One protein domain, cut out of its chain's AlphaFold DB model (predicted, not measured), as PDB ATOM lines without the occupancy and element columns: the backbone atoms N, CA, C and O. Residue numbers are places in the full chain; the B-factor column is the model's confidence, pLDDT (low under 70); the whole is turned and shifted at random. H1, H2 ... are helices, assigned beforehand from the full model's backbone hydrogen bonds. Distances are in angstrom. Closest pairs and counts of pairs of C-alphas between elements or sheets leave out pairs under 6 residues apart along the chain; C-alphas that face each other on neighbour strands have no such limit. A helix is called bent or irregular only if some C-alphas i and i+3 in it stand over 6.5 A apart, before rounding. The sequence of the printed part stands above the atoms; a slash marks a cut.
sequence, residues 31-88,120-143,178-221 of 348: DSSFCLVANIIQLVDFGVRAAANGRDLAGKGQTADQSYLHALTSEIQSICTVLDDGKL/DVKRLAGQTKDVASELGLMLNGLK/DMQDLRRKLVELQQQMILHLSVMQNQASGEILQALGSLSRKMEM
ATOM      1  N   ASP A  31      71.807  18.633 -43.182       59.91
ATOM      2  CA  ASP A  31      71.219  17.869 -42.083       59.91
ATOM      3  C   ASP A  31      71.249  18.712 -40.802       59.91
ATOM      4  O   ASP A  31      72.300  19.225 -40.409       59.91
ATOM      5  N   SER A  32      70.104  18.836 -40.129       58.22
ATOM      6  CA  SER A  32      69.932  19.581 -38.870       58.22
ATOM      7  C   SER A  32      70.987  19.231 -37.808       58.22
ATOM      8  O   SER A  32      71.385  20.081 -37.009       58.22
ATOM      9  N   SER A  33      71.505  18.003 -37.858       56.78
ATOM     10  CA  SER A  33      72.623  17.499 -37.060       56.78
ATOM     11  C   SER A  33      73.922  18.299 -37.236       56.78
ATOM     12  O   SER A  33      74.641  18.507 -36.265       56.78
ATOM     13  N   PHE A  34      74.240  18.782 -38.441       63.06
ATOM     14  CA  PHE A  34      75.476  19.530 -38.698       63.06
ATOM     15  C   PHE A  34      75.425  20.937 -38.093       63.06
ATOM     16  O   PHE A  34      76.371  21.366 -37.432       63.06
ATOM     17  N   CYS A  35      74.294  21.632 -38.257       62.69
ATOM     18  CA  CYS A  35      74.065  22.944 -37.648       62.69
ATOM     19  C   CYS A  35      74.118  22.865 -36.117       62.69
ATOM     20  O   CYS A  35      74.736  23.709 -35.473       62.69
ATOM     21  N   LEU A  36      73.532  21.809 -35.540       66.00
ATOM     22  CA  LEU A  36      73.625  21.539 -34.111       66.00
ATOM     23  C   LEU A  36      75.079  21.393 -33.662       66.00
ATOM     24  O   LEU A  36      75.499  22.053 -32.713       66.00
ATOM     25  N   VAL A  37      75.854  20.540 -34.337       65.75
ATOM     26  CA  VAL A  37      77.242  20.303 -33.938       65.75
ATOM     27  C   VAL A  37      78.069  21.586 -34.029       65.75
ATOM     28  O   VAL A  37      78.830  21.881 -33.109       65.75
ATOM     29  N   ALA A  38      77.886  22.378 -35.085       68.06
ATOM     30  CA  ALA A  38      78.561  23.662 -35.235       68.06
ATOM     31  C   ALA A  38      78.240  24.625 -34.076       68.06
ATOM     32  O   ALA A  38      79.157  25.211 -33.499       68.06
ATOM     33  N   ASN A  39      76.967  24.734 -33.686       68.00
ATOM     34  CA  ASN A  39      76.539  25.592 -32.578       68.00
ATOM     35  C   ASN A  39      77.111  25.129 -31.233       68.00
ATOM     36  O   ASN A  39      77.556  25.947 -30.428       68.00
ATOM     37  N   ILE A  40      77.163  23.816 -31.000       65.56
ATOM     38  CA  ILE A  40      77.760  23.280 -29.778       65.56
ATOM     39  C   ILE A  40      79.264  23.567 -29.749       65.56
ATOM     40  O   ILE A  40      79.760  24.056 -28.739       65.56
ATOM     41  N   ILE A  41      79.990  23.353 -30.852       67.81
ATOM     42  CA  ILE A  41      81.426  23.673 -30.935       67.81
ATOM     43  C   ILE A  41      81.678  25.157 -30.635       67.81
ATOM     44  O   ILE A  41      82.624  25.477 -29.914       67.81
ATOM     45  N   GLN A  42      80.830  26.058 -31.139       72.56
ATOM     46  CA  GLN A  42      80.939  27.493 -30.865       72.56
ATOM     47  C   GLN A  42      80.748  27.824 -29.379       72.56
ATOM     48  O   GLN A  42      81.526  28.602 -28.830       72.56
ATOM     49  N   LEU A  43      79.774  27.211 -28.701       68.38
ATOM     50  CA  LEU A  43      79.611  27.377 -27.251       68.38
ATOM     51  C   LEU A  43      80.761  26.792 -26.467       68.38
ATOM     52  O   LEU A  43      81.178  27.400 -25.487       68.38
ATOM     53  N   VAL A  44      81.267  25.632 -26.879       65.88
ATOM     54  CA  VAL A  44      82.428  25.039 -26.231       65.88
ATOM     55  C   VAL A  44      83.609  26.009 -26.305       65.88
ATOM     56  O   VAL A  44      84.161  26.403 -25.280       65.88
ATOM     57  N   ASP A  45      83.961  26.457 -27.506       66.88
ATOM     58  CA  ASP A  45      85.079  27.376 -27.712       66.88
ATOM     59  C   ASP A  45      84.881  28.695 -26.941       66.88
ATOM     60  O   ASP A  45      85.779  29.161 -26.232       66.88
ATOM     61  N   PHE A  46      83.673  29.262 -26.978       65.06
ATOM     62  CA  PHE A  46      83.373  30.492 -26.253       65.06
ATOM     63  C   PHE A  46      83.364  30.299 -24.729       65.06
ATOM     64  O   PHE A  46      83.891  31.137 -24.001       65.06
ATOM     65  N   GLY A  47      82.828  29.184 -24.234       63.06
ATOM     66  CA  GLY A  47      82.804  28.817 -22.820       63.06
ATOM     67  C   GLY A  47      84.212  28.647 -22.252       63.06
ATOM     68  O   GLY A  47      84.503  29.170 -21.176       63.06
ATOM     69  N   VAL A  48      85.126  28.019 -23.004       62.06
ATOM     70  CA  VAL A  48      86.550  27.949 -22.636       62.06
ATOM     71  C   VAL A  48      87.173  29.344 -22.550       62.06
ATOM     72  O   VAL A  48      87.913  29.626 -21.605       62.06
ATOM     73  N   ARG A  49      86.892  30.227 -23.518       64.56
ATOM     74  CA  ARG A  49      87.423  31.604 -23.530       64.56
ATOM     75  C   ARG A  49      86.876  32.432 -22.369       64.56
ATOM     76  O   ARG A  49      87.642  33.114 -21.693       64.56
ATOM     77  N   ALA A  50      85.579  32.332 -22.105       60.91
ATOM     78  CA  ALA A  50      84.905  32.990 -20.995       60.91
ATOM     79  C   ALA A  50      85.453  32.549 -19.636       60.91
ATOM     80  O   ALA A  50      85.757  33.389 -18.793       60.91
ATOM     81  N   ALA A  51      85.630  31.240 -19.456       58.25
ATOM     82  CA  ALA A  51      86.243  30.654 -18.276       58.25
ATOM     83  C   ALA A  51      87.679  31.164 -18.076       58.25
ATOM     84  O   ALA A  51      88.027  31.673 -17.012       58.25
ATOM     85  N   ALA A  52      88.506  31.112 -19.124       61.00
ATOM     86  CA  ALA A  52      89.885  31.590 -19.061       61.00
ATOM     87  C   ALA A  52      89.976  33.087 -18.707       61.00
ATOM     88  O   ALA A  52      90.867  33.483 -17.959       61.00
ATOM     89  N   ASN A  53      89.030  33.897 -19.187       63.03
ATOM     90  CA  ASN A  53      88.985  35.339 -18.941       63.03
ATOM     91  C   ASN A  53      88.194  35.712 -17.670       63.03
ATOM     92  O   ASN A  53      88.148  36.883 -17.294       63.03
ATOM     93  N   GLY A  54      87.579  34.741 -16.981       56.91
ATOM     94  CA  GLY A  54      86.707  34.955 -15.820       56.91
ATOM     95  C   GLY A  54      87.390  35.700 -14.671       56.91
ATOM     96  O   GLY A  54      86.757  36.492 -13.971       56.91
ATOM     97  N   ARG A  55      88.707  35.514 -14.526       53.97
ATOM     98  CA  ARG A  55      89.536  36.189 -13.517       53.97
ATOM     99  C   ARG A  55      89.691  37.694 -13.805       53.97
ATOM    100  O   ARG A  55      89.630  38.498 -12.876       53.97
ATOM    101  N   ASP A  56      89.778  38.071 -15.080       56.16
ATOM    102  CA  ASP A  56      89.816  39.467 -15.539       56.16
ATOM    103  C   ASP A  56      88.428  40.123 -15.550       56.16
ATOM    104  O   ASP A  56      88.295  41.325 -15.301       56.16
ATOM    105  N   LEU A  57      87.387  39.326 -15.809       53.78
ATOM    106  CA  LEU A  57      85.981  39.737 -15.811       53.78
ATOM    107  C   LEU A  57      85.475  40.040 -14.392       53.78
ATOM    108  O   LEU A  57      84.826  41.063 -14.172       53.78
ATOM    109  N   ALA A  58      85.842  39.220 -13.401       51.66
ATOM    110  CA  ALA A  58      85.462  39.420 -12.000       51.66
ATOM    111  C   ALA A  58      86.007  40.736 -11.407       51.66
ATOM    112  O   ALA A  58      85.389  41.316 -10.513       51.66
ATOM    113  N   GLY A  59      87.138  41.237 -11.917       53.94
ATOM    114  CA  GLY A  59      87.721  42.514 -11.499       53.94
ATOM    115  C   GLY A  59      87.076  43.753 -12.133       53.94
ATOM    116  O   GLY A  59      87.211  44.846 -11.583       53.94
ATOM    117  N   LYS A  60      86.380  43.614 -13.272       55.44
ATOM    118  CA  LYS A  60      85.895  44.745 -14.093       55.44
ATOM    119  C   LYS A  60      84.379  44.984 -14.022       55.44
ATOM    120  O   LYS A  60      83.895  45.943 -14.619       55.44
ATOM    121  N   GLY A  61      83.646  44.192 -13.236       55.31
ATOM    122  CA  GLY A  61      82.185  44.274 -13.146       55.31
ATOM    123  C   GLY A  61      81.492  43.652 -14.363       55.31
ATOM    124  O   GLY A  61      82.154  43.192 -15.284       55.31
ATOM    125  N   GLN A  62      80.156  43.605 -14.343       57.25
ATOM    126  CA  GLN A  62      79.325  42.948 -15.359       57.25
ATOM    127  C   GLN A  62      79.645  43.493 -16.766       57.25
ATOM    128  O   GLN A  62      79.269  44.615 -17.102       57.25
ATOM    129  N   THR A  63      80.381  42.726 -17.573       63.12
ATOM    130  CA  THR A  63      80.793  43.121 -18.928       63.12
ATOM    131  C   THR A  63      79.813  42.590 -19.980       63.12
ATOM    132  O   THR A  63      79.043  41.659 -19.727       63.12
ATOM    133  N   ALA A  64      79.863  43.160 -21.190       61.44
ATOM    134  CA  ALA A  64      79.089  42.705 -22.350       61.44
ATOM    135  C   ALA A  64      79.277  41.201 -22.657       61.44
ATOM    136  O   ALA A  64      78.342  40.534 -23.111       61.44
ATOM    137  N   ASP A  65      80.446  40.648 -22.323       60.03
ATOM    138  CA  ASP A  65      80.765  39.229 -22.501       60.03
ATOM    139  C   ASP A  65      79.886  38.328 -21.622       60.03
ATOM    140  O   ASP A  65      79.466  37.253 -22.052       60.03
ATOM    141  N   GLN A  66      79.530  38.783 -20.412       64.38
ATOM    142  CA  GLN A  66      78.662  38.027 -19.509       64.38
ATOM    143  C   GLN A  66      77.216  37.979 -20.021       64.38
ATOM    144  O   GLN A  66      76.570  36.934 -19.946       64.38
ATOM    145  N   SER A  67      76.699  39.080 -20.580       66.94
ATOM    146  CA  SER A  67      75.372  39.080 -21.217       66.94
ATOM    147  C   SER A  67      75.322  38.193 -22.459       66.94
ATOM    148  O   SER A  67      74.341  37.477 -22.654       66.94
ATOM    149  N   TYR A  68      76.389  38.193 -23.262       66.00
ATOM    150  CA  TYR A  68      76.484  37.352 -24.450       66.00
ATOM    151  C   TYR A  68      76.537  35.858 -24.091       66.00
ATOM    152  O   TYR A  68      75.821  35.063 -24.692       66.00
ATOM    153  N   LEU A  69      77.283  35.478 -23.046       66.12
ATOM    154  CA  LEU A  69      77.285  34.103 -22.520       66.12
ATOM    155  C   LEU A  69      75.908  33.625 -22.097       66.12
ATOM    156  O   LEU A  69      75.536  32.498 -22.411       66.12
ATOM    157  N   HIS A  70      75.159  34.459 -21.380       69.06
ATOM    158  CA  HIS A  70      73.807  34.097 -20.972       69.06
ATOM    159  C   HIS A  70      72.887  33.903 -22.179       69.06
ATOM    160  O   HIS A  70      72.119  32.943 -22.190       69.06
ATOM    161  N   ALA A  71      72.998  34.758 -23.200       72.44
ATOM    162  CA  ALA A  71      72.236  34.615 -24.437       72.44
ATOM    163  C   ALA A  71      72.589  33.312 -25.175       72.44
ATOM    164  O   ALA A  71      71.694  32.526 -25.470       72.44
ATOM    165  N   LEU A  72      73.880  33.032 -25.373       65.00
ATOM    166  CA  LEU A  72      74.363  31.827 -26.053       65.00
ATOM    167  C   LEU A  72      74.003  30.540 -25.287       65.00
ATOM    168  O   LEU A  72      73.561  29.554 -25.871       65.00
ATOM    169  N   THR A  73      74.141  30.563 -23.958       71.25
ATOM    170  CA  THR A  73      73.748  29.445 -23.082       71.25
ATOM    171  C   THR A  73      72.246  29.177 -23.182       71.25
ATOM    172  O   THR A  73      71.829  28.024 -23.279       71.25
ATOM    173  N   SER A  74      71.429  30.236 -23.203       73.75
ATOM    174  CA  SER A  74      69.974  30.132 -23.355       73.75
ATOM    175  C   SER A  74      69.571  29.616 -24.736       73.75
ATOM    176  O   SER A  74      68.637  28.823 -24.843       73.75
ATOM    177  N   GLU A  75      70.254  30.056 -25.792       72.00
ATOM    178  CA  GLU A  75      70.000  29.612 -27.162       72.00
ATOM    179  C   GLU A  75      70.294  28.119 -27.316       72.00
ATOM    180  O   GLU A  75      69.493  27.380 -27.881       72.00
ATOM    181  N   ILE A  76      71.382  27.630 -26.723       65.94
ATOM    182  CA  ILE A  76      71.721  26.205 -26.787       65.94
ATOM    183  C   ILE A  76      70.824  25.358 -25.916       65.94
ATOM    184  O   ILE A  76      70.424  24.283 -26.347       65.94
ATOM    185  N   GLN A  77      70.427  25.843 -24.740       74.69
ATOM    186  CA  GLN A  77      69.371  25.176 -23.986       74.69
ATOM    187  C   GLN A  77      68.096  25.062 -24.821       74.69
ATOM    188  O   GLN A  77      67.523  23.978 -24.862       74.69
ATOM    189  N   SER A  78      67.708  26.116 -25.547       75.25
ATOM    190  CA  SER A  78      66.555  26.080 -26.450       75.25
ATOM    191  C   SER A  78      66.736  25.056 -27.577       75.25
ATOM    192  O   SER A  78      65.862  24.214 -27.781       75.25
ATOM    193  N   ILE A  79      67.884  25.045 -28.256       67.38
ATOM    194  CA  ILE A  79      68.181  24.087 -29.329       67.38
ATOM    195  C   ILE A  79      68.186  22.645 -28.796       67.38
ATOM    196  O   ILE A  79      67.559  21.767 -29.387       67.38
ATOM    197  N   CYS A  80      68.832  22.394 -27.656       70.38
ATOM    198  CA  CYS A  80      68.847  21.086 -27.004       70.38
ATOM    199  C   CYS A  80      67.442  20.658 -26.557       70.38
ATOM    200  O   CYS A  80      67.094  19.494 -26.720       70.38
ATOM    201  N   THR A  81      66.602  21.571 -26.051       74.56
ATOM    202  CA  THR A  81      65.197  21.250 -25.744       74.56
ATOM    203  C   THR A  81      64.397  20.933 -26.996       74.56
ATOM    204  O   THR A  81      63.631  19.988 -26.975       74.56
ATOM    205  N   VAL A  82      64.629  21.624 -28.115       69.81
ATOM    206  CA  VAL A  82      63.977  21.307 -29.396       69.81
ATOM    207  C   VAL A  82      64.411  19.939 -29.930       69.81
ATOM    208  O   VAL A  82      63.648  19.302 -30.643       69.81
ATOM    209  N   LEU A  83      65.602  19.451 -29.582       64.25
ATOM    210  CA  LEU A  83      66.070  18.106 -29.941       64.25
ATOM    211  C   LEU A  83      65.573  17.009 -28.995       64.25
ATOM    212  O   LEU A  83      65.385  15.877 -29.439       64.25
ATOM    213  N   ASP A  84      65.361  17.339 -27.720       70.44
ATOM    214  CA  ASP A  84      64.745  16.447 -26.730       70.44
ATOM    215  C   ASP A  84      63.227  16.322 -26.969       70.44
ATOM    216  O   ASP A  84      62.704  15.211 -27.066       70.44
ATOM    217  N   ASP A  85      62.535  17.459 -27.118       69.25
ATOM    218  CA  ASP A  85      61.096  17.575 -27.410       69.25
ATOM    219  C   ASP A  85      60.790  17.248 -28.869       69.25
ATOM    220  O   ASP A  85      59.694  16.794 -29.207       69.25
ATOM    221  N   GLY A  86      61.800  17.415 -29.725       55.38
ATOM    222  CA  GLY A  86      61.944  16.770 -31.016       55.38
ATOM    223  C   GLY A  86      62.076  15.267 -30.823       55.38
ATOM    224  O   GLY A  86      63.065  14.631 -31.195       55.38
ATOM    225  N   LYS A  87      60.991  14.667 -30.342       47.59
ATOM    226  CA  LYS A  87      60.476  13.426 -30.877       47.59
ATOM    227  C   LYS A  87      60.406  13.642 -32.391       47.59
ATOM    228  O   LYS A  87      59.392  14.040 -32.946       47.59
ATOM    229  N   LEU A  88      61.540  13.455 -33.068       50.00
ATOM    230  CA  LEU A  88      61.560  12.946 -34.424       50.00
ATOM    231  C   LEU A  88      60.639  11.738 -34.312       50.00
ATOM    232  O   LEU A  88      61.058  10.725 -33.751       50.00
ATOM    233  N   ASP A 120      73.901   8.462 -30.550       74.69
ATOM    234  CA  ASP A 120      75.115   9.115 -30.066       74.69
ATOM    235  C   ASP A 120      75.000  10.646 -30.129       74.69
ATOM    236  O   ASP A 120      75.346  11.318 -29.159       74.69
ATOM    237  N   VAL A 121      74.405  11.207 -31.190       72.75
ATOM    238  CA  VAL A 121      74.118  12.653 -31.278       72.75
ATOM    239  C   VAL A 121      73.148  13.100 -30.180       72.75
ATOM    240  O   VAL A 121      73.374  14.134 -29.556       72.75
ATOM    241  N   LYS A 122      72.103  12.315 -29.884       78.25
ATOM    242  CA  LYS A 122      71.182  12.606 -28.769       78.25
ATOM    243  C   LYS A 122      71.887  12.573 -27.416       78.25
ATOM    244  O   LYS A 122      71.688  13.469 -26.600       78.25
ATOM    245  N   ARG A 123      72.743  11.573 -27.184       81.69
ATOM    246  CA  ARG A 123      73.543  11.481 -25.952       81.69
ATOM    247  C   ARG A 123      74.430  12.713 -25.779       81.69
ATOM    248  O   ARG A 123      74.466  13.296 -24.699       81.69
ATOM    249  N   LEU A 124      75.093  13.124 -26.854       74.94
ATOM    250  CA  LEU A 124      75.999  14.267 -26.882       74.94
ATOM    251  C   LEU A 124      75.262  15.603 -26.680       74.94
ATOM    252  O   LEU A 124      75.737  16.477 -25.952       74.94
ATOM    253  N   ALA A 125      74.069  15.745 -27.264       75.44
ATOM    254  CA  ALA A 125      73.192  16.891 -27.032       75.44
ATOM    255  C   ALA A 125      72.751  16.978 -25.560       75.44
ATOM    256  O   ALA A 125      72.795  18.063 -24.981       75.44
ATOM    257  N   GLY A 126      72.414  15.841 -24.939       80.69
ATOM    258  CA  GLY A 126      72.112  15.759 -23.508       80.69
ATOM    259  C   GLY A 126      73.291  16.195 -22.635       80.69
ATOM    260  O   GLY A 126      73.147  17.082 -21.798       80.69
ATOM    261  N   GLN A 127      74.492  15.675 -22.901       81.00
ATOM    262  CA  GLN A 127      75.702  16.076 -22.170       81.00
ATOM    263  C   GLN A 127      76.014  17.570 -22.328       81.00
ATOM    264  O   GLN A 127      76.427  18.232 -21.377       81.00
ATOM    265  N   THR A 128      75.792  18.125 -23.519       74.81
ATOM    266  CA  THR A 128      75.990  19.559 -23.769       74.81
ATOM    267  C   THR A 128      74.979  20.406 -23.001       74.81
ATOM    268  O   THR A 128      75.344  21.438 -22.439       74.81
ATOM    269  N   LYS A 129      73.717  19.966 -22.934       81.44
ATOM    270  CA  LYS A 129      72.661  20.617 -22.151       81.44
ATOM    271  C   LYS A 129      73.005  20.642 -20.662       81.44
ATOM    272  O   LYS A 129      72.865  21.692 -20.030       81.44
ATOM    273  N   ASP A 130      73.514  19.532 -20.133       83.88
ATOM    274  CA  ASP A 130      73.955  19.432 -18.741       83.88
ATOM    275  C   ASP A 130      75.085  20.428 -18.458       83.88
ATOM    276  O   ASP A 130      74.979  21.246 -17.542       83.88
ATOM    277  N   VAL A 131      76.114  20.458 -19.310       79.25
ATOM    278  CA  VAL A 131      77.246  21.387 -19.176       79.25
ATOM    279  C   VAL A 131      76.815  22.852 -19.320       79.25
ATOM    280  O   VAL A 131      77.259  23.704 -18.550       79.25
ATOM    281  N   ALA A 132      75.911  23.161 -20.251       75.50
ATOM    282  CA  ALA A 132      75.348  24.501 -20.413       75.50
ATOM    283  C   ALA A 132      74.562  24.944 -19.166       75.50
ATOM    284  O   ALA A 132      74.655  26.098 -18.742       75.50
ATOM    285  N   SER A 133      73.816  24.030 -18.537       80.94
ATOM    286  CA  SER A 133      73.103  24.308 -17.286       80.94
ATOM    287  C   SER A 133      74.056  24.555 -16.109       80.94
ATOM    288  O   SER A 133      73.865  25.516 -15.361       80.94
ATOM    289  N   GLU A 134      75.130  23.765 -16.000       79.00
ATOM    290  CA  GLU A 134      76.175  23.907 -14.980       79.00
ATOM    291  C   GLU A 134      76.893  25.262 -15.125       79.00
ATOM    292  O   GLU A 134      77.035  26.012 -14.153       79.00
ATOM    293  N   LEU A 135      77.242  25.642 -16.361       70.38
ATOM    294  CA  LEU A 135      77.815  26.949 -16.693       70.38
ATOM    295  C   LEU A 135      76.866  28.097 -16.314       70.38
ATOM    296  O   LEU A 135      77.289  29.077 -15.698       70.38
ATOM    297  N   GLY A 136      75.575  27.973 -16.636       73.75
ATOM    298  CA  GLY A 136      74.561  28.971 -16.300       73.75
ATOM    299  C   GLY A 136      74.425  29.194 -14.791       73.75
ATOM    300  O   GLY A 136      74.348  30.339 -14.337       73.75
ATOM    301  N   LEU A 137      74.458  28.120 -13.995       79.00
ATOM    302  CA  LEU A 137      74.435  28.200 -12.531       79.00
ATOM    303  C   LEU A 137      75.691  28.883 -11.973       79.00
ATOM    304  O   LEU A 137      75.579  29.744 -11.095       79.00
ATOM    305  N   MET A 138      76.872  28.567 -12.511       69.44
ATOM    306  CA  MET A 138      78.125  29.218 -12.113       69.44
ATOM    307  C   MET A 138      78.138  30.713 -12.449       69.44
ATOM    308  O   MET A 138      78.497  31.530 -11.598       69.44
ATOM    309  N   LEU A 139      77.682  31.087 -13.648       67.50
ATOM    310  CA  LEU A 139      77.567  32.484 -14.076       67.50
ATOM    311  C   LEU A 139      76.576  33.272 -13.208       67.50
ATOM    312  O   LEU A 139      76.867  34.401 -12.806       67.50
ATOM    313  N   ASN A 140      75.444  32.664 -12.844       71.50
ATOM    314  CA  ASN A 140      74.482  33.261 -11.916       71.50
ATOM    315  C   ASN A 140      75.077  33.442 -10.510       71.50
ATOM    316  O   ASN A 140      74.842  34.465  -9.870       71.50
ATOM    317  N   GLY A 141      75.894  32.495 -10.040       67.94
ATOM    318  CA  GLY A 141      76.588  32.579  -8.751       67.94
ATOM    319  C   GLY A 141      77.725  33.612  -8.695       67.94
ATOM    320  O   GLY A 141      78.163  33.973  -7.593       67.94
ATOM    321  N   LEU A 142      78.199  34.071  -9.859       61.78
ATOM    322  CA  LEU A 142      79.192  35.138 -10.041       61.78
ATOM    323  C   LEU A 142      78.562  36.524 -10.218       61.78
ATOM    324  O   LEU A 142      79.272  37.527 -10.149       61.78
ATOM    325  N   LYS A 143      77.243  36.606 -10.424       62.16
ATOM    326  CA  LYS A 143      76.528  37.877 -10.509       62.16
ATOM    327  C   LYS A 143      76.594  38.576  -9.149       62.16
ATOM    328  O   LYS A 143      75.842  38.269  -8.228       62.16
ATOM    329  N   ASP A 178      86.708  23.883 -10.353       71.50
ATOM    330  CA  ASP A 178      85.442  23.521 -11.006       71.50
ATOM    331  C   ASP A 178      85.427  23.990 -12.469       71.50
ATOM    332  O   ASP A 178      84.985  23.282 -13.372       71.50
ATOM    333  N   MET A 179      85.993  25.169 -12.733       65.12
ATOM    334  CA  MET A 179      86.113  25.732 -14.073       65.12
ATOM    335  C   MET A 179      87.132  24.984 -14.941       65.12
ATOM    336  O   MET A 179      86.907  24.821 -16.144       65.12
ATOM    337  N   GLN A 180      88.235  24.497 -14.365       73.00
ATOM    338  CA  GLN A 180      89.182  23.629 -15.073       73.00
ATOM    339  C   GLN A 180      88.563  22.271 -15.414       73.00
ATOM    340  O   GLN A 180      88.764  21.770 -16.524       73.00
ATOM    341  N   ASP A 181      87.777  21.695 -14.507       78.94
ATOM    342  CA  ASP A 181      87.072  20.440 -14.761       78.94
ATOM    343  C   ASP A 181      85.966  20.615 -15.802       78.94
ATOM    344  O   ASP A 181      85.863  19.800 -16.722       78.94
ATOM    345  N   LEU A 182      85.215  21.718 -15.755       70.44
ATOM    346  CA  LEU A 182      84.250  22.053 -16.798       70.44
ATOM    347  C   LEU A 182      84.939  22.215 -18.153       70.44
ATOM    348  O   LEU A 182      84.493  21.636 -19.138       70.44
ATOM    349  N   ARG A 183      86.065  22.939 -18.207       67.94
ATOM    350  CA  ARG A 183      86.857  23.103 -19.432       67.94
ATOM    351  C   ARG A 183      87.313  21.758 -19.990       67.94
ATOM    352  O   ARG A 183      87.269  21.566 -21.202       67.94
ATOM    353  N   ARG A 184      87.733  20.830 -19.128       78.94
ATOM    354  CA  ARG A 184      88.140  19.480 -19.535       78.94
ATOM    355  C   ARG A 184      86.978  18.711 -20.157       78.94
ATOM    356  O   ARG A 184      87.135  18.213 -21.266       78.94
ATOM    357  N   LYS A 185      85.813  18.694 -19.494       77.94
ATOM    358  CA  LYS A 185      84.581  18.077 -20.022       77.94
ATOM    359  C   LYS A 185      84.191  18.681 -21.372       77.94
ATOM    360  O   LYS A 185      83.835  17.962 -22.296       77.94
ATOM    361  N   LEU A 186      84.286  20.001 -21.496       73.31
ATOM    362  CA  LEU A 186      83.931  20.745 -22.701       73.31
ATOM    363  C   LEU A 186      84.841  20.367 -23.884       73.31
ATOM    364  O   LEU A 186      84.352  20.066 -24.968       73.31
ATOM    365  N   VAL A 187      86.160  20.317 -23.661       76.00
ATOM    366  CA  VAL A 187      87.143  19.886 -24.673       76.00
ATOM    367  C   VAL A 187      86.928  18.426 -25.071       76.00
ATOM    368  O   VAL A 187      86.988  18.102 -26.254       76.00
ATOM    369  N   GLU A 188      86.652  17.548 -24.108       80.56
ATOM    370  CA  GLU A 188      86.354  16.141 -24.377       80.56
ATOM    371  C   GLU A 188      85.089  15.991 -25.232       80.56
ATOM    372  O   GLU A 188      85.113  15.293 -26.247       80.56
ATOM    373  N   LEU A 189      84.019  16.721 -24.894       75.50
ATOM    374  CA  LEU A 189      82.800  16.765 -25.699       75.50
ATOM    375  C   LEU A 189      83.103  17.252 -27.114       75.50
ATOM    376  O   LEU A 189      82.762  16.564 -28.070       75.50
ATOM    377  N   GLN A 190      83.810  18.376 -27.268       76.31
ATOM    378  CA  GLN A 190      84.193  18.911 -28.579       76.31
ATOM    379  C   GLN A 190      84.944  17.884 -29.433       76.31
ATOM    380  O   GLN A 190      84.628  17.727 -30.614       76.31
ATOM    381  N   GLN A 191      85.911  17.171 -28.854       78.69
ATOM    382  CA  GLN A 191      86.660  16.130 -29.560       78.69
ATOM    383  C   GLN A 191      85.747  14.990 -30.020       78.69
ATOM    384  O   GLN A 191      85.842  14.562 -31.173       78.69
ATOM    385  N   GLN A 192      84.824  14.542 -29.163       78.69
ATOM    386  CA  GLN A 192      83.832  13.528 -29.530       78.69
ATOM    387  C   GLN A 192      82.935  14.014 -30.680       78.69
ATOM    388  O   GLN A 192      82.689  13.263 -31.624       78.69
ATOM    389  N   MET A 193      82.512  15.281 -30.664       73.38
ATOM    390  CA  MET A 193      81.660  15.858 -31.715       73.38
ATOM    391  C   MET A 193      82.370  15.926 -33.064       73.38
ATOM    392  O   MET A 193      81.802  15.542 -34.086       73.38
ATOM    393  N   ILE A 194      83.615  16.411 -33.066       76.19
ATOM    394  CA  ILE A 194      84.437  16.518 -34.277       76.19
ATOM    395  C   ILE A 194      84.665  15.130 -34.879       76.19
ATOM    396  O   ILE A 194      84.539  14.957 -36.093       76.19
ATOM    397  N   LEU A 195      84.949  14.130 -34.040       80.25
ATOM    398  CA  LEU A 195      85.122  12.752 -34.488       80.25
ATOM    399  C   LEU A 195      83.833  12.206 -35.115       80.25
ATOM    400  O   LEU A 195      83.879  11.671 -36.222       80.25
ATOM    401  N   HIS A 196      82.681  12.387 -34.463       75.44
ATOM    402  CA  HIS A 196      81.394  11.944 -35.007       75.44
ATOM    403  C   HIS A 196      81.051  12.626 -36.336       75.44
ATOM    404  O   HIS A 196      80.645  11.944 -37.278       75.44
ATOM    405  N   LEU A 197      81.267  13.940 -36.453       73.88
ATOM    406  CA  LEU A 197      81.078  14.652 -37.719       73.88
ATOM    407  C   LEU A 197      81.986  14.124 -38.822       73.88
ATOM    408  O   LEU A 197      81.518  13.917 -39.938       73.88
ATOM    409  N   SER A 198      83.262  13.889 -38.519       72.50
ATOM    410  CA  SER A 198      84.208  13.356 -39.497       72.50
ATOM    411  C   SER A 198      83.754  11.988 -40.008       72.50
ATOM    412  O   SER A 198      83.761  11.745 -41.215       72.50
ATOM    413  N   VAL A 199      83.278  11.112 -39.117       77.81
ATOM    414  CA  VAL A 199      82.722   9.806 -39.496       77.81
ATOM    415  C   VAL A 199      81.486   9.969 -40.383       77.81
ATOM    416  O   VAL A 199      81.424   9.345 -41.442       77.81
ATOM    417  N   MET A 200      80.538  10.835 -40.008       73.62
ATOM    418  CA  MET A 200      79.334  11.093 -40.811       73.62
ATOM    419  C   MET A 200      79.664  11.659 -42.194       73.62
ATOM    420  O   MET A 200      79.130  11.190 -43.198       73.62
ATOM    421  N   GLN A 201      80.573  12.631 -42.265       74.56
ATOM    422  CA  GLN A 201      81.001  13.247 -43.518       74.56
ATOM    423  C   GLN A 201      81.702  12.235 -44.428       74.56
ATOM    424  O   GLN A 201      81.418  12.180 -45.627       74.56
ATOM    425  N   ASN A 202      82.593  11.413 -43.868       75.31
ATOM    426  CA  ASN A 202      83.280  10.363 -44.615       75.31
ATOM    427  C   ASN A 202      82.299   9.304 -45.123       75.31
ATOM    428  O   ASN A 202      82.421   8.849 -46.260       75.31
ATOM    429  N   GLN A 203      81.296   8.944 -44.320       75.94
ATOM    430  CA  GLN A 203      80.258   8.007 -44.728       75.94
ATOM    431  C   GLN A 203      79.400   8.578 -45.868       75.94
ATOM    432  O   GLN A 203      79.248   7.917 -46.894       75.94
ATOM    433  N   ALA A 204      78.909   9.815 -45.739       72.94
ATOM    434  CA  ALA A 204      78.130  10.482 -46.783       72.94
ATOM    435  C   ALA A 204      78.927  10.630 -48.092       72.94
ATOM    436  O   ALA A 204      78.427  10.318 -49.174       72.94
ATOM    437  N   SER A 205      80.197  11.028 -47.994       71.25
ATOM    438  CA  SER A 205      81.095  11.129 -49.151       71.25
ATOM    439  C   SER A 205      81.317   9.765 -49.811       71.25
ATOM    440  O   SER A 205      81.286   9.650 -51.036       71.25
ATOM    441  N   GLY A 206      81.475   8.709 -49.009       77.44
ATOM    442  CA  GLY A 206      81.592   7.337 -49.494       77.44
ATOM    443  C   GLY A 206      80.354   6.862 -50.257       77.44
ATOM    444  O   GLY A 206      80.492   6.220 -51.299       77.44
ATOM    445  N   GLU A 207      79.150   7.206 -49.796       73.69
ATOM    446  CA  GLU A 207      77.898   6.873 -50.489       73.69
ATOM    447  C   GLU A 207      77.793   7.565 -51.850       73.69
ATOM    448  O   GLU A 207      77.459   6.917 -52.844       73.69
ATOM    449  N   ILE A 208      78.133   8.854 -51.916       72.25
ATOM    450  CA  ILE A 208      78.143   9.612 -53.172       72.25
ATOM    451  C   ILE A 208      79.137   8.991 -54.156       72.25
ATOM    452  O   ILE A 208      78.794   8.765 -55.315       72.25
ATOM    453  N   LEU A 209      80.343   8.641 -53.698       76.81
ATOM    454  CA  LEU A 209      81.354   7.995 -54.538       76.81
ATOM    455  C   LEU A 209      80.913   6.604 -55.017       76.81
ATOM    456  O   LEU A 209      81.154   6.249 -56.170       76.81
ATOM    457  N   GLN A 210      80.232   5.817 -54.180       80.50
ATOM    458  CA  GLN A 210      79.670   4.527 -54.593       80.50
ATOM    459  C   GLN A 210      78.524   4.687 -55.599       80.50
ATOM    460  O   GLN A 210      78.452   3.933 -56.575       80.50
ATOM    461  N   ALA A 211      77.644   5.668 -55.397       78.44
ATOM    462  CA  ALA A 211      76.570   5.980 -56.332       78.44
ATOM    463  C   ALA A 211      77.142   6.431 -57.683       78.44
ATOM    464  O   ALA A 211      76.751   5.900 -58.720       78.44
ATOM    465  N   LEU A 212      78.145   7.312 -57.666       75.69
ATOM    466  CA  LEU A 212      78.855   7.757 -58.861       75.69
ATOM    467  C   LEU A 212      79.567   6.591 -59.561       75.69
ATOM    468  O   LEU A 212      79.468   6.448 -60.776       75.69
ATOM    469  N   GLY A 213      80.218   5.708 -58.799       85.06
ATOM    470  CA  GLY A 213      80.874   4.515 -59.332       85.06
ATOM    471  C   GLY A 213      79.897   3.520 -59.961       85.06
ATOM    472  O   GLY A 213      80.189   2.947 -61.009       85.06
ATOM    473  N   SER A 214      78.717   3.317 -59.366       86.06
ATOM    474  CA  SER A 214      77.691   2.436 -59.942       86.06
ATOM    475  C   SER A 214      77.045   3.040 -61.192       86.06
ATOM    476  O   SER A 214      76.835   2.325 -62.172       86.06
ATOM    477  N   LEU A 215      76.821   4.358 -61.204       83.75
ATOM    478  CA  LEU A 215      76.359   5.089 -62.381       83.75
ATOM    479  C   LEU A 215      77.387   5.035 -63.518       83.75
ATOM    480  O   LEU A 215      77.024   4.743 -64.653       83.75
ATOM    481  N   SER A 216      78.668   5.245 -63.210       83.56
ATOM    482  CA  SER A 216      79.771   5.141 -64.169       83.56
ATOM    483  C   SER A 216      79.836   3.749 -64.805       83.56
ATOM    484  O   SER A 216      79.792   3.646 -66.029       83.56
ATOM    485  N   ARG A 217      79.795   2.673 -64.005       84.38
ATOM    486  CA  ARG A 217      79.738   1.297 -64.539       84.38
ATOM    487  C   ARG A 217      78.509   1.055 -65.409       84.38
ATOM    488  O   ARG A 217      78.604   0.369 -66.422       84.38
ATOM    489  N   LYS A 218      77.349   1.594 -65.024       87.31
ATOM    490  CA  LYS A 218      76.122   1.467 -65.818       87.31
ATOM    491  C   LYS A 218      76.277   2.151 -67.178       87.31
ATOM    492  O   LYS A 218      75.946   1.541 -68.189       87.31
ATOM    493  N   MET A 219      76.835   3.361 -67.210       78.44
ATOM    494  CA  MET A 219      77.127   4.070 -68.460       78.44
ATOM    495  C   MET A 219      78.129   3.306 -69.334       78.44
ATOM    496  O   MET A 219      77.941   3.224 -70.545       78.44
ATOM    497  N   GLU A 220      79.167   2.705 -68.747       84.50
ATOM    498  CA  GLU A 220      80.120   1.868 -69.488       84.50
ATOM    499  C   GLU A 220      79.456   0.621 -70.088       84.50
ATOM    500  O   GLU A 220      79.687   0.307 -71.257       84.50
ATOM    501  N   MET A 221      78.587  -0.061 -69.333       87.19
ATOM    502  CA  MET A 221      77.819  -1.203 -69.843       87.19
ATOM    503  C   MET A 221      76.862  -0.796 -70.965       87.19
ATOM    504  O   MET A 221      76.797  -1.476 -71.988       87.19
TER     505      MET A 221
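What this domain is: This is residues 31 to 88, 120 to 143 and 178 to 221 of the 348 residues of an uncharacterized protein of Rachicladosporium sp. CCFEE 5018 (UniProt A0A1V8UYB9). Four helices make an up-and-down bundle, and the longest of them, H4, runs on far past the others as a single free arm, residues 202 to 221. H1 and H3 lie between H2 on one side and H4 on the other, and it is the arm of H4 that makes the length of the whole. The printed part has 126 residues with four named helices in the order H1, H2, H3, H4 and no named strand; the class is all helix. The whole is loose, with a radius of gyration of the C-alphas of 19.3 A, and spans 73 by 30 by 24 A.

How they stand to each other: The longest helix, H4, residues 178 to 221, touches H1, residues 32 to 60, with residues 179 to 197 alone; the closest C-alphas, of Val 44 and Leu 186, are 5.8 A apart. H1 and H4 run opposite ways at a shallow tilt of 24 degrees. H4 also touches H3, residues 120 to 142, opposite ways at a shallow tilt of 28 degrees; H4 touches H3 with residues 182 to 193 alone, and H3 touches H4 with residues 124 to 131 alone, the closest C-alphas, of Leu 124 and Leu 189, being 7.3 A apart. H1 and H3 only just touch, with 3 pairs of C-alphas within 8 A, the closest being those of Ile 40 and Thr 128 at 7.3 A; they run the same way at a shallow tilt of 21 degrees. H2, residues 64 to 85, touches H3, with the C-alphas of Thr 73 and Ala 132 the closest at 5.8 A; they run opposite ways at a shallow tilt of 34 degrees, only just short of steep. H1 and H2 form a helical hairpin at a shallow tilt of 30 degrees, with the C-alphas of Leu 43 and Leu 72 the closest at 7.0 A. H2 and H4 are apart. In H2, H3 and H4 every O i to N i+4 pair is within hydrogen-bond range; in H1 21 of 25 are.

Where its parts are: H4 is 64.3 A long, from C-alpha 178 at (85.442, 23.521, -11.006) to C-alpha 221 at (77.819, -1.203, -69.843). H1 begins with C-alpha 32 at (69.932, 19.581, -38.870) and is 38.8 A long. It is irregular, with C-alphas 52 and 55 7.2 A apart, and has a kink of 59 degrees near residue 53. H3 measures 33.1 A and H2 31.3 A.

The domain as a whole: The C-alphas of Gly 59 and Met 221, the two farthest apart, are 73.6 A from each other. Without residues 202 to 221, which stand free, the body spans 43 by 25 by 20 A. Residues 89 to 119 and 144 to 177 are not printed; the gaps across these cuts are 14.7 A between C-alphas 88 and 120 and 16.9 A between C-alphas 143 and 178. The link from H1 to H2 is tight. The mean pLDDT of the printed part is 70.5, and 55 residues are under 70, among them residues 31 to 41 and 43 to 70.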